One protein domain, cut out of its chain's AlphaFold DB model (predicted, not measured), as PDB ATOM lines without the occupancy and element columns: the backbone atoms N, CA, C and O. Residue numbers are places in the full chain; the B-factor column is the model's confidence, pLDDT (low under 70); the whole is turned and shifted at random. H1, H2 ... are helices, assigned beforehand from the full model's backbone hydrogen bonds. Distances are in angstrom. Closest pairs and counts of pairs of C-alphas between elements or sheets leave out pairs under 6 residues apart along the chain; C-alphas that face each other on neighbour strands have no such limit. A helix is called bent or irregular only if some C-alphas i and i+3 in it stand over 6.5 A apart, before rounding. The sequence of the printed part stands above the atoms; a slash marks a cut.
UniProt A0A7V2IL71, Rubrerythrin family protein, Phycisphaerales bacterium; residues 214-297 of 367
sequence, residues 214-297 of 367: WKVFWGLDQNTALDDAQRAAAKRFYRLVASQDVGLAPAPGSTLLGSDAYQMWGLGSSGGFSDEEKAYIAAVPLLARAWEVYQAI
ATOM      1  N   TRP A 214    -178.364 142.695  30.326       87.25
ATOM      2  CA  TRP A 214    -178.664 141.482  29.574       87.25
ATOM      3  C   TRP A 214    -177.844 141.394  28.283       87.25
ATOM      4  O   TRP A 214    -177.443 140.301  27.897       87.25
ATOM      5  N   LYS A 215    -177.541 142.529  27.635       86.00
ATOM      6  CA  LYS A 215    -176.729 142.559  26.416       86.00
ATOM      7  C   LYS A 215    -175.295 142.182  26.724       86.00
ATOM      8  O   LYS A 215    -174.737 141.331  26.042       86.00
ATOM      9  N   VAL A 216    -174.717 142.768  27.773       86.50
ATOM     10  CA  VAL A 216    -173.359 142.433  28.226       86.50
ATOM     11  C   VAL A 216    -173.274 140.944  28.566       86.50
ATOM     12  O   VAL A 216    -172.341 140.263  28.148       86.50
ATOM     13  N   PHE A 217    -174.279 140.417  29.264       89.19
ATOM     14  CA  PHE A 217    -174.326 139.018  29.682       89.19
ATOM     15  C   PHE A 217    -174.495 138.070  28.496       89.19
ATOM     16  O   PHE A 217    -173.801 137.059  28.426       89.19
ATOM     17  N   TRP A 218    -175.361 138.422  27.545       87.56
ATOM     18  CA  TRP A 218    -175.500 137.697  26.288       87.56
ATOM     19  C   TRP A 218    -174.180 137.677  25.515       87.56
ATOM     20  O   TRP A 218    -173.747 136.618  25.068       87.56
ATOM     21  N   GLY A 219    -173.497 138.819  25.417       84.00
ATOM     22  CA  GLY A 219    -172.227 138.890  24.704       84.00
ATOM     23  C   GLY A 219    -171.106 138.098  25.366       84.00
ATOM     24  O   GLY A 219    -170.305 137.462  24.682       84.00
ATOM     25  N   LEU A 220    -171.077 138.074  26.700       86.94
ATOM     26  CA  LEU A 220    -170.199 137.185  27.456       86.94
ATOM     27  C   LEU A 220    -170.489 135.719  27.129       86.94
ATOM     28  O   LEU A 220    -169.547 134.976  26.877       86.94
ATOM     29  N   ASP A 221    -171.759 135.317  27.068       85.56
ATOM     30  CA  ASP A 221    -172.151 133.935  26.765       85.56
ATOM     31  C   ASP A 221    -171.805 133.506  25.330       85.56
ATOM     32  O   ASP A 221    -171.482 132.342  25.098       85.56
ATOM     33  N   GLN A 222    -171.803 134.441  24.376       81.38
ATOM     34  CA  GLN A 222    -171.361 134.182  22.999       81.38
ATOM     35  C   GLN A 222    -169.833 134.206  22.832       81.38
ATOM     36  O   GLN A 222    -169.313 133.777  21.798       81.38
ATOM     37  N   ASN A 223    -169.091 134.699  23.827       81.69
ATOM     38  CA  ASN A 223    -167.647 134.848  23.732       81.69
ATOM     39  C   ASN A 223    -166.942 133.489  23.856       81.69
ATOM     40  O   ASN A 223    -166.808 132.925  24.942       81.69
ATOM     41  N   THR A 224    -166.440 132.990  22.728       81.12
ATOM     42  CA  THR A 224    -165.740 131.698  22.631       81.12
ATOM     43  C   THR A 224    -164.281 131.733  23.095       81.12
ATOM     44  O   THR A 224    -163.664 130.677  23.214       81.12
ATOM     45  N   ALA A 225    -163.719 132.917  23.359       82.06
ATOM     46  CA  ALA A 225    -162.364 133.059  23.889       82.06
ATOM     47  C   ALA A 225    -162.297 132.856  25.410       82.06
ATOM     48  O   ALA A 225    -161.208 132.663  25.941       82.06
ATOM     49  N   LEU A 226    -163.442 132.917  26.097       84.50
ATOM     50  CA  LEU A 226    -163.552 132.669  27.530       84.50
ATOM     51  C   LEU A 226    -164.016 131.231  27.783       84.50
ATOM     52  O   LEU A 226    -164.825 130.689  27.025       84.50
ATOM     53  N   ASP A 227    -163.553 130.616  28.866       86.06
ATOM     54  CA  ASP A 227    -164.193 129.421  29.420       86.06
ATOM     55  C   ASP A 227    -165.427 129.785  30.280       86.06
ATOM     56  O   ASP A 227    -165.746 130.961  30.489       86.06
ATOM     57  N   ASP A 228    -166.165 128.778  30.759       81.94
ATOM     58  CA  ASP A 228    -167.378 129.004  31.559       81.94
ATOM     59  C   ASP A 228    -167.093 129.728  32.883       81.94
ATOM     60  O   ASP A 228    -167.892 130.558  33.325       81.94
ATOM     61  N   ALA A 229    -165.948 129.450  33.508       81.38
ATOM     62  CA  ALA A 229    -165.586 130.052  34.783       81.38
ATOM     63  C   ALA A 229    -165.183 131.523  34.604       81.38
ATOM     64  O   ALA A 229    -165.611 132.380  35.380       81.38
ATOM     65  N   GLN A 230    -164.452 131.835  33.533       86.56
ATOM     66  CA  GLN A 230    -164.116 133.195  33.118       86.56
ATOM     67  C   GLN A 230    -165.370 134.001  32.766       86.56
ATOM     68  O   GLN A 230    -165.496 135.145  33.207       86.56
ATOM     69  N   ARG A 231    -166.332 133.416  32.034       87.56
ATOM     70  CA  ARG A 231    -167.635 134.057  31.773       87.56
ATOM     71  C   ARG A 231    -168.375 134.370  33.071       87.56
ATOM     72  O   ARG A 231    -168.864 135.485  33.241       87.56
ATOM     73  N   ALA A 232    -168.435 133.416  33.999       83.62
ATOM     74  CA  ALA A 232    -169.103 133.606  35.282       83.62
ATOM     75  C   ALA A 232    -168.430 134.700  36.133       83.62
ATOM     76  O   ALA A 232    -169.121 135.567  36.671       83.62
ATOM     77  N   ALA A 233    -167.095 134.704  36.206       84.44
ATOM     78  CA  ALA A 233    -166.327 135.742  36.895       84.44
ATOM     79  C   ALA A 233    -166.552 137.125  36.266       84.44
ATOM     80  O   ALA A 233    -166.832 138.091  36.973       84.44
ATOM     81  N   ALA A 234    -166.540 137.222  34.934       88.81
ATOM     82  CA  ALA A 234    -166.841 138.463  34.229       88.81
ATOM     83  C   ALA A 234    -168.291 138.931  34.458       88.81
ATOM     84  O   ALA A 234    -168.539 140.123  34.602       88.81
ATOM     85  N   LYS A 235    -169.282 138.042  34.557       88.88
ATOM     86  CA  LYS A 235    -170.652 138.456  34.913       88.88
ATOM     87  C   LYS A 235    -170.727 139.039  36.332       88.88
ATOM     88  O   LYS A 235    -171.386 140.057  36.542       88.88
ATOM     89  N   ARG A 236    -170.041 138.429  37.307       86.69
ATOM     90  CA  ARG A 236    -169.983 138.938  38.691       86.69
ATOM     91  C   ARG A 236    -169.261 140.280  38.774       86.69
ATOM     92  O   ARG A 236    -169.781 141.213  39.377       86.69
ATOM     93  N   PHE A 237    -168.117 140.400  38.106       86.56
ATOM     94  CA  PHE A 237    -167.334 141.631  38.098       86.56
ATOM     95  C   PHE A 237    -168.090 142.796  37.438       86.56
ATOM     96  O   PHE A 237    -168.040 143.915  37.940       86.56
ATOM     97  N   TYR A 238    -168.883 142.543  36.387       87.50
ATOM     98  CA  TYR A 238    -169.762 143.564  35.803       87.50
ATOM     99  C   TYR A 238    -170.744 144.134  36.828       87.50
ATOM    100  O   TYR A 238    -170.889 145.347  36.938       87.50
ATOM    101  N   ARG A 239    -171.403 143.264  37.601       84.38
ATOM    102  CA  ARG A 239    -172.368 143.688  38.625       84.38
ATOM    103  C   ARG A 239    -171.716 144.484  39.740       84.38
ATOM    104  O   ARG A 239    -172.318 145.441  40.206       84.38
ATOM    105  N   LEU A 240    -170.500 144.105  40.133       81.94
ATOM    106  CA  LEU A 240    -169.719 144.858  41.105       81.94
ATOM    107  C   LEU A 240    -169.429 146.278  40.605       81.94
ATOM    108  O   LEU A 240    -169.674 147.251  41.305       81.94
ATOM    109  N   VAL A 241    -168.940 146.407  39.372       78.62
ATOM    110  CA  VAL A 241    -168.659 147.718  38.775       78.62
ATOM    111  C   VAL A 241    -169.938 148.552  38.656       78.62
ATOM    112  O   VAL A 241    -169.936 149.732  38.999       78.62
ATOM    113  N   ALA A 242    -171.032 147.935  38.203       77.81
ATOM    114  CA  ALA A 242    -172.316 148.605  38.033       77.81
ATOM    115  C   ALA A 242    -172.936 149.062  39.364       77.81
ATOM    116  O   ALA A 242    -173.633 150.070  39.385       77.81
ATOM    117  N   SER A 243    -172.690 148.354  40.474       71.88
ATOM    118  CA  SER A 243    -173.244 148.708  41.787       71.88
ATOM    119  C   SER A 243    -172.468 149.806  42.512       71.88
ATOM    120  O   SER A 243    -173.036 150.490  43.361       71.88
ATOM    121  N   GLN A 244    -171.184 149.990  42.199       67.81
ATOM    122  CA  GLN A 244    -170.339 150.974  42.881       67.81
ATOM    123  C   GLN A 244    -170.413 152.387  42.273       67.81
ATOM    124  O   GLN A 244    -169.742 153.287  42.776       67.81
ATOM    125  N   ASP A 245    -171.191 152.597  41.200       58.09
ATOM    126  CA  ASP A 245    -171.257 153.868  40.450       58.09
ATOM    127  C   ASP A 245    -169.851 154.391  40.065       58.09
ATOM    128  O   ASP A 245    -169.590 155.590  39.915       58.09
ATOM    129  N   VAL A 246    -168.894 153.463  39.938       54.53
ATOM    130  CA  VAL A 246    -167.519 153.767  39.557       54.53
ATOM    131  C   VAL A 246    -167.572 154.042  38.073       54.53
ATOM    132  O   VAL A 246    -167.598 153.123  37.258       54.53
ATOM    133  N   GLY A 247    -167.620 155.326  37.722       47.56
ATOM    134  CA  GLY A 247    -167.520 155.761  36.341       47.56
ATOM    135  C   GLY A 247    -166.251 155.183  35.722       47.56
ATOM    136  O   GLY A 247    -165.160 155.723  35.909       47.56
ATOM    137  N   LEU A 248    -166.394 154.096  34.959       52.47
ATOM    138  CA  LEU A 248    -165.398 153.621  34.004       52.47
ATOM    139  C   LEU A 248    -165.375 154.617  32.840       52.47
ATOM    140  O   LEU A 248    -165.716 154.285  31.707       52.47
ATOM    141  N   ALA A 249    -165.049 155.875  33.133       45.16
ATOM    142  CA  ALA A 249    -165.055 156.935  32.149       45.16
ATOM    143  C   ALA A 249    -163.932 156.654  31.142       45.16
ATOM    144  O   ALA A 249    -162.759 156.597  31.535       45.16
ATOM    145  N   PRO A 250    -164.239 156.481  29.846       45.56
ATOM    146  CA  PRO A 250    -163.190 156.420  28.849       45.56
ATOM    147  C   PRO A 250    -162.384 157.713  28.820       45.56
ATOM    148  O   PRO A 250    -162.897 158.810  29.053       45.56
ATOM    149  N   ALA A 251    -161.117 157.596  28.426       44.16
ATOM    150  CA  ALA A 251    -160.362 158.761  27.995       44.16
ATOM    151  C   ALA A 251    -161.107 159.444  26.821       44.16
ATOM    152  O   ALA A 251    -161.521 158.755  25.880       44.16
ATOM    153  N   PRO A 252    -161.278 160.780  26.825       38.16
ATOM    154  CA  PRO A 252    -161.971 161.481  25.747       38.16
ATOM    155  C   PRO A 252    -161.351 161.160  24.377       38.16
ATOM    156  O   PRO A 252    -160.160 161.385  24.166       38.16
ATOM    157  N   GLY A 253    -162.158 160.654  23.436       43.28
ATOM    158  CA  GLY A 253    -161.736 160.382  22.055       43.28
ATOM    159  C   GLY A 253    -161.341 158.935  21.729       43.28
ATOM    160  O   GLY A 253    -160.934 158.675  20.597       43.28
ATOM    161  N   SER A 254    -161.481 157.977  22.650       48.09
ATOM    162  CA  SER A 254    -161.306 156.558  22.315       48.09
ATOM    163  C   SER A 254    -162.537 155.994  21.596       48.09
ATOM    164  O   SER A 254    -163.619 155.914  22.176       48.09
ATOM    165  N   THR A 255    -162.382 155.497  20.367       52.56
ATOM    166  CA  THR A 255    -163.270 154.446  19.846       52.56
ATOM    167  C   THR A 255    -162.960 153.161  20.618       52.56
ATOM    168  O   THR A 255    -162.107 152.386  20.194       52.56
ATOM    169  N   LEU A 256    -163.578 152.989  21.794       55.03
ATOM    170  CA  LEU A 256    -163.271 151.905  22.743       55.03
ATOM    171  C   LEU A 256    -163.381 150.502  22.130       55.03
ATOM    172  O   LEU A 256    -162.636 149.604  22.506       55.03
ATOM    173  N   LEU A 257    -164.296 150.320  21.177       59.69
ATOM    174  CA  LEU A 257    -164.541 149.047  20.509       59.69
ATOM    175  C   LEU A 257    -164.658 149.284  18.998       59.69
ATOM    176  O   LEU A 257    -165.501 150.062  18.548       59.69
ATOM    177  N   GLY A 258    -163.809 148.614  18.216       60.47
ATOM    178  CA  GLY A 258    -163.982 148.491  16.765       60.47
ATOM    179  C   GLY A 258    -165.094 147.494  16.416       60.47
ATOM    180  O   GLY A 258    -165.521 146.721  17.273       60.47
ATOM    181  N   SER A 259    -165.547 147.469  15.158       62.59
ATOM    182  CA  SER A 259    -166.566 146.517  14.663       62.59
ATOM    183  C   SER A 259    -166.251 145.059  15.008       62.59
ATOM    184  O   SER A 259    -167.148 144.285  15.331       62.59
ATOM    185  N   ASP A 260    -164.968 144.710  14.988       64.75
ATOM    186  CA  ASP A 260    -164.486 143.346  15.197       64.75
ATOM    187  C   ASP A 260    -164.667 142.899  16.654       64.75
ATOM    188  O   ASP A 260    -164.901 141.720  16.914       64.75
ATOM    189  N   ALA A 261    -164.636 143.839  17.606       64.75
ATOM    190  CA  ALA A 261    -164.955 143.548  18.996       64.75
ATOM    191  C   ALA A 261    -166.456 143.270  19.158       64.75
ATOM    192  O   ALA A 261    -166.834 142.290  19.778       64.75
ATOM    193  N   TYR A 262    -167.338 144.034  18.517       65.56
ATOM    194  CA  TYR A 262    -168.776 143.739  18.560       65.56
ATOM    195  C   TYR A 262    -169.111 142.358  17.973       65.56
ATOM    196  O   TYR A 262    -169.875 141.603  18.571       65.56
ATOM    197  N   GLN A 263    -168.471 141.978  16.861       66.44
ATOM    198  CA  GLN A 263    -168.643 140.647  16.269       66.44
ATOM    199  C   GLN A 263    -168.089 139.516  17.141       66.44
ATOM    200  O   GLN A 263    -168.769 138.511  17.324       66.44
ATOM    201  N   MET A 264    -166.881 139.675  17.696       64.94
ATOM    202  CA  MET A 264    -166.263 138.682  18.588       64.94
ATOM    203  C   MET A 264    -167.127 138.393  19.820       64.94
ATOM    204  O   MET A 264    -167.114 137.284  20.348       64.94
ATOM    205  N   TRP A 265    -167.887 139.391  20.251       66.25
ATOM    206  CA  TRP A 265    -168.750 139.316  21.413       66.25
ATOM    207  C   TRP A 265    -170.201 138.957  21.063       66.25
ATOM    208  O   TRP A 265    -171.035 138.910  21.951       66.25
ATOM    209  N   GLY A 266    -170.550 138.728  19.791       62.56
ATOM    210  CA  GLY A 266    -171.944 138.471  19.390       62.56
ATOM    211  C   GLY A 266    -172.894 139.645  19.674       62.56
ATOM    212  O   GLY A 266    -174.112 139.478  19.720       62.56
ATOM    213  N   LEU A 267    -172.338 140.839  19.878       62.72
ATOM    214  CA  LEU A 267    -173.041 142.053  20.262       62.72
ATOM    215  C   LEU A 267    -173.350 142.877  19.013       62.72
ATOM    216  O   LEU A 267    -172.628 143.822  18.729       62.72
ATOM    217  N   GLY A 268    -174.401 142.513  18.271       63.31
ATOM    218  CA  GLY A 268    -174.913 143.189  17.062       63.31
ATOM    219  C   GLY A 268    -174.190 144.471  16.598       63.31
ATOM    220  O   GLY A 268    -173.123 144.404  15.992       63.31
ATOM    221  N   SER A 269    -174.797 145.646  16.817       58.78
ATOM    222  CA  SER A 269    -174.202 146.949  16.465       58.78
ATOM    223  C   SER A 269    -174.000 147.843  17.694       58.78
ATOM    224  O   SER A 269    -174.709 147.724  18.692       58.78
ATOM    225  N   SER A 270    -173.046 148.776  17.608       51.72
ATOM    226  CA  SER A 270    -172.578 149.631  18.713       51.72
ATOM    227  C   SER A 270    -173.609 150.600  19.307       51.72
ATOM    228  O   SER A 270    -173.337 151.217  20.336       51.72
ATOM    229  N   GLY A 271    -174.785 150.747  18.688       53.56
ATOM    230  CA  GLY A 271    -175.801 151.734  19.071       53.56
ATOM    231  C   GLY A 271    -176.559 151.436  20.370       53.56
ATOM    232  O   GLY A 271    -177.387 152.247  20.768       53.56
ATOM    233  N   GLY A 272    -176.307 150.291  21.012       64.12
ATOM    234  CA  GLY A 272    -177.079 149.812  22.162       64.12
ATOM    235  C   GLY A 272    -176.373 149.809  23.520       64.12
ATOM    236  O   GLY A 272    -177.000 149.342  24.465       64.12
ATOM    237  N   PHE A 273    -175.120 150.275  23.610       72.19
ATOM    238  CA  PHE A 273    -174.320 150.271  24.846       72.19
ATOM    239  C   PHE A 273    -173.933 151.683  25.293       72.19
ATOM    240  O   PHE A 273    -173.555 152.527  24.467       72.19
ATOM    241  N   SER A 274    -173.967 151.900  26.604       74.56
ATOM    242  CA  SER A 274    -173.344 153.032  27.296       74.56
ATOM    243  C   SER A 274    -171.818 153.018  27.140       74.56
ATOM    244  O   SER A 274    -171.223 152.045  26.665       74.56
ATOM    245  N   ASP A 275    -171.162 154.120  27.493       73.94
ATOM    246  CA  ASP A 275    -169.704 154.206  27.404       73.94
ATOM    247  C   ASP A 275    -169.022 153.377  28.501       73.94
ATOM    248  O   ASP A 275    -167.987 152.759  28.245       73.94
ATOM    249  N   GLU A 276    -169.660 153.257  29.664       74.81
ATOM    250  CA  GLU A 276    -169.258 152.388  30.766       74.81
ATOM    251  C   GLU A 276    -169.299 150.910  30.352       74.81
ATOM    252  O   GLU A 276    -168.335 150.174  30.569       74.81
ATOM    253  N   GLU A 277    -170.367 150.469  29.680       77.56
ATOM    254  CA  GLU A 277    -170.473 149.094  29.172       77.56
ATOM    255  C   GLU A 277    -169.409 148.794  28.113       77.56
ATOM    256  O   GLU A 277    -168.816 147.715  28.110       77.56
ATOM    257  N   LYS A 278    -169.113 149.751  27.227       76.69
ATOM    258  CA  LYS A 278    -168.037 149.588  26.237       76.69
ATOM    259  C   LYS A 278    -166.674 149.478  26.912       76.69
ATOM    260  O   LYS A 278    -165.861 148.652  26.497       76.69
ATOM    261  N   ALA A 279    -166.421 150.300  27.931       76.50
ATOM    262  CA  ALA A 279    -165.184 150.260  28.702       76.50
ATOM    263  C   ALA A 279    -165.042 148.916  29.428       76.50
ATOM    264  O   ALA A 279    -163.977 148.300  29.381       76.50
ATOM    265  N   TYR A 280    -166.137 148.423  30.009       82.38
ATOM    266  CA  TYR A 280    -166.194 147.109  30.631       82.38
ATOM    267  C   TYR A 280    -165.840 145.988  29.650       82.38
ATOM    268  O   TYR A 280    -164.927 145.203  29.902       82.38
ATOM    269  N   ILE A 281    -166.522 145.937  28.502       79.94
ATOM    270  CA  ILE A 281    -166.304 144.921  27.462       79.94
ATOM    271  C   ILE A 281    -164.842 144.933  26.991       79.94
ATOM    272  O   ILE A 281    -164.224 143.875  26.855       79.94
ATOM    273  N   ALA A 282    -164.253 146.118  26.801       77.69
ATOM    274  CA  ALA A 282    -162.848 146.261  26.424       77.69
ATOM    275  C   ALA A 282    -161.874 145.730  27.496       77.69
ATOM    276  O   ALA A 282    -160.772 145.291  27.159       77.69
ATOM    277  N   ALA A 283    -162.269 145.745  28.772       80.12
ATOM    278  CA  ALA A 283    -161.451 145.291  29.894       80.12
ATOM    279  C   ALA A 283    -161.530 143.776  30.154       80.12
ATOM    280  O   ALA A 283    -160.643 143.233  30.814       80.12
ATOM    281  N   VAL A 284    -162.526 143.054  29.629       82.62
ATOM    282  CA  VAL A 284    -162.699 141.624  29.949       82.62
ATOM    283  C   VAL A 284    -161.486 140.740  29.618       82.62
ATOM    284  O   VAL A 284    -161.176 139.866  30.426       82.62
ATOM    285  N   PRO A 285    -160.719 140.946  28.526       81.62
ATOM    286  CA  PRO A 285    -159.487 140.182  28.313       81.62
ATOM    287  C   PRO A 285    -158.456 140.334  29.446       81.62
ATOM    288  O   PRO A 285    -157.679 139.415  29.699       81.62
ATOM    289  N   LEU A 286    -158.438 141.474  30.146       78.75
ATOM    290  CA  LEU A 286    -157.597 141.666  31.333       78.75
ATOM    291  C   LEU A 286    -158.143 140.880  32.530       78.75
ATOM    292  O   LEU A 286    -157.358 140.265  33.248       78.75
ATOM    293  N   LEU A 287    -159.467 140.835  32.707       79.38
ATOM    294  CA  LEU A 287    -160.111 140.016  33.741       79.38
ATOM    295  C   LEU A 287    -159.840 138.524  33.531       79.38
ATOM    296  O   LEU A 287    -159.527 137.818  34.485       79.38
ATOM    297  N   ALA A 288    -159.880 138.053  32.283       82.44
ATOM    298  CA  ALA A 288    -159.547 136.674  31.937       82.44
ATOM    299  C   ALA A 288    -158.106 136.312  32.340       82.44
ATOM    300  O   ALA A 288    -157.874 135.250  32.913       82.44
ATOM    301  N   ARG A 289    -157.146 137.225  32.134       82.56
ATOM    302  CA  ARG A 289    -155.758 137.055  32.602       82.56
ATOM    303  C   ARG A 289    -155.639 137.095  34.124       82.56
ATOM    304  O   ARG A 289    -154.871 136.327  34.693       82.56
ATOM    305  N   ALA A 290    -156.381 137.977  34.794       81.38
ATOM    306  CA  ALA A 290    -156.413 138.018  36.256       81.38
ATOM    307  C   ALA A 290    -156.944 136.694  36.834       81.38
ATOM    308  O   ALA A 290    -156.376 136.166  37.788       81.38
ATOM    309  N   TRP A 291    -157.966 136.115  36.199       85.50
ATOM    310  CA  TRP A 291    -158.475 134.783  36.522       85.50
ATOM    311  C   TRP A 291    -157.425 133.682  36.323       85.50
ATOM    312  O   TRP A 291    -157.264 132.832  37.195       85.50
ATOM    313  N   GLU A 292    -156.664 133.706  35.225       86.88
ATOM    314  CA  GLU A 292    -155.565 132.753  34.997       86.88
ATOM    315  C   GLU A 292    -154.493 132.842  36.094       86.88
ATOM    316  O   GLU A 292    -154.054 131.817  36.614       86.88
ATOM    317  N   VAL A 293    -154.108 134.059  36.495       85.88
ATOM    318  CA  VAL A 293    -153.158 134.286  37.599       85.88
ATOM    319  C   VAL A 293    -153.712 133.758  38.922       85.88
ATOM    320  O   VAL A 293    -152.982 133.114  39.675       85.88
ATOM    321  N   TYR A 294    -154.995 134.001  39.196       86.81
ATOM    322  CA  TYR A 294    -155.681 133.486  40.379       86.81
ATOM    323  C   TYR A 294    -155.685 131.947  40.408       86.81
ATOM    324  O   TYR A 294    -155.328 131.339  41.417       86.81
ATOM    325  N   GLN A 295    -156.011 131.297  39.288       86.69
ATOM    326  CA  GLN A 295    -156.023 129.834  39.182       86.69
ATOM    327  C   GLN A 295    -154.624 129.209  39.251       86.69
ATOM    328  O   GLN A 295    -154.485 128.087  39.741       86.69
ATOM    329  N   ALA A 296    -153.588 129.929  38.815       89.00
ATOM    330  CA  ALA A 296    -152.196 129.482  38.870       89.00
ATOM    331  C   ALA A 296    -151.596 129.466  40.291       89.00
ATOM    332  O   ALA A 296    -150.448 129.056  40.463       89.00
ATOM    333  N   ILE A 297    -152.333 129.907  41.317       89.94
ATOM    334  CA  ILE A 297    -151.900 129.790  42.713       89.94
ATOM    335  C   ILE A 297    -151.894 128.310  43.126       89.94
ATOM    336  O   ILE A 297    -152.949 127.692  43.326       89.94
TER     337      ILE A 297
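What this domain is: This is residues 214 to 297 of the 367 residues of the protein "Rubrerythrin family protein" of Phycisphaerales bacterium (UniProt A0A7V2IL71). A helical hairpin, H1 and H2, has the first arm of a bent helix, H4a, alongside it, and these three lie nearly side by side with their centres in a loose triangle. The second arm, H4b, turns off at the bend and crosses the early part of H2, while short H3 lies near H1 and H4a, and the long link from H2 to H3 passes round the beginning of H4a. The printed part has 84 residues, with four named helices in the order H1, H2, H3, H4 and no named strand, and its class is all helix. It is compact, with a radius of gyration of the C-alphas of 12.7 A and spans of 38 by 27 by 22 A.

How they stand to each other: Start at H1, residues 214 to 222, and go on to H2, residues 228 to 243; a tight link joins them as a hairpin. They touch, with the closest C-alphas, those of Leu 220 and Arg 231, 5.9 A apart, and H2 uses residues 231 to 235 alone. They run opposite ways at a shallow tilt of 19 degrees. Next find H3, residues 259 to 264, which is near H1, with 6 pairs of C-alphas within 10 A. The helix H4, residues 275 to 295, was assigned as one by its hydrogen bonds but is bent: C-alphas 282 and 285 are 7.2 A apart. Its arms, H4a, residues 275 to 282, and H4b, residues 285 to 295, stand at a steep tilt of 53 degrees. H4a is close to H1 but not clearly touching, with the closest C-alphas, those of Val 216 and Glu 277, 7.3 A apart. H4a is also close to H2 but not clearly touching, at Tyr 238 and Tyr 280, whose C-alphas are 7.2 A apart. H4b touches residues 230 to 234 of H2 at a steep tilt of 65 degrees, with the closest C-alphas, those of Gln 230 and Ala 288, 5.9 A apart. H3 and H4a are near each other, their closest C-alphas 8.2 A apart; H3 and H4b are apart. In H1, H2, H3, H4a and H4b every O i to N i+4 pair is within hydrogen-bond range.

Where its parts are: Find C-alpha 214 at (-178.664, 141.482, 29.574); from there H1 runs 12.2 A. H2 begins at C-alpha 228, (-167.378, 129.004, 31.559), and runs 23.0 A. H3 spans 8.8 A, H4a 10.5 A and H4b 15.4 A, ending at C-alpha 295, (-156.023, 129.834, 39.182).

The domain as a whole: The two C-alphas farthest apart, those of Gly 271 and Ile 297, are 40.1 A apart. The printed part has no cut. Look for the long link at residues 244 to 258. Residues 244 to 272 have pLDDT under 70; the mean of the printed part is 73.8.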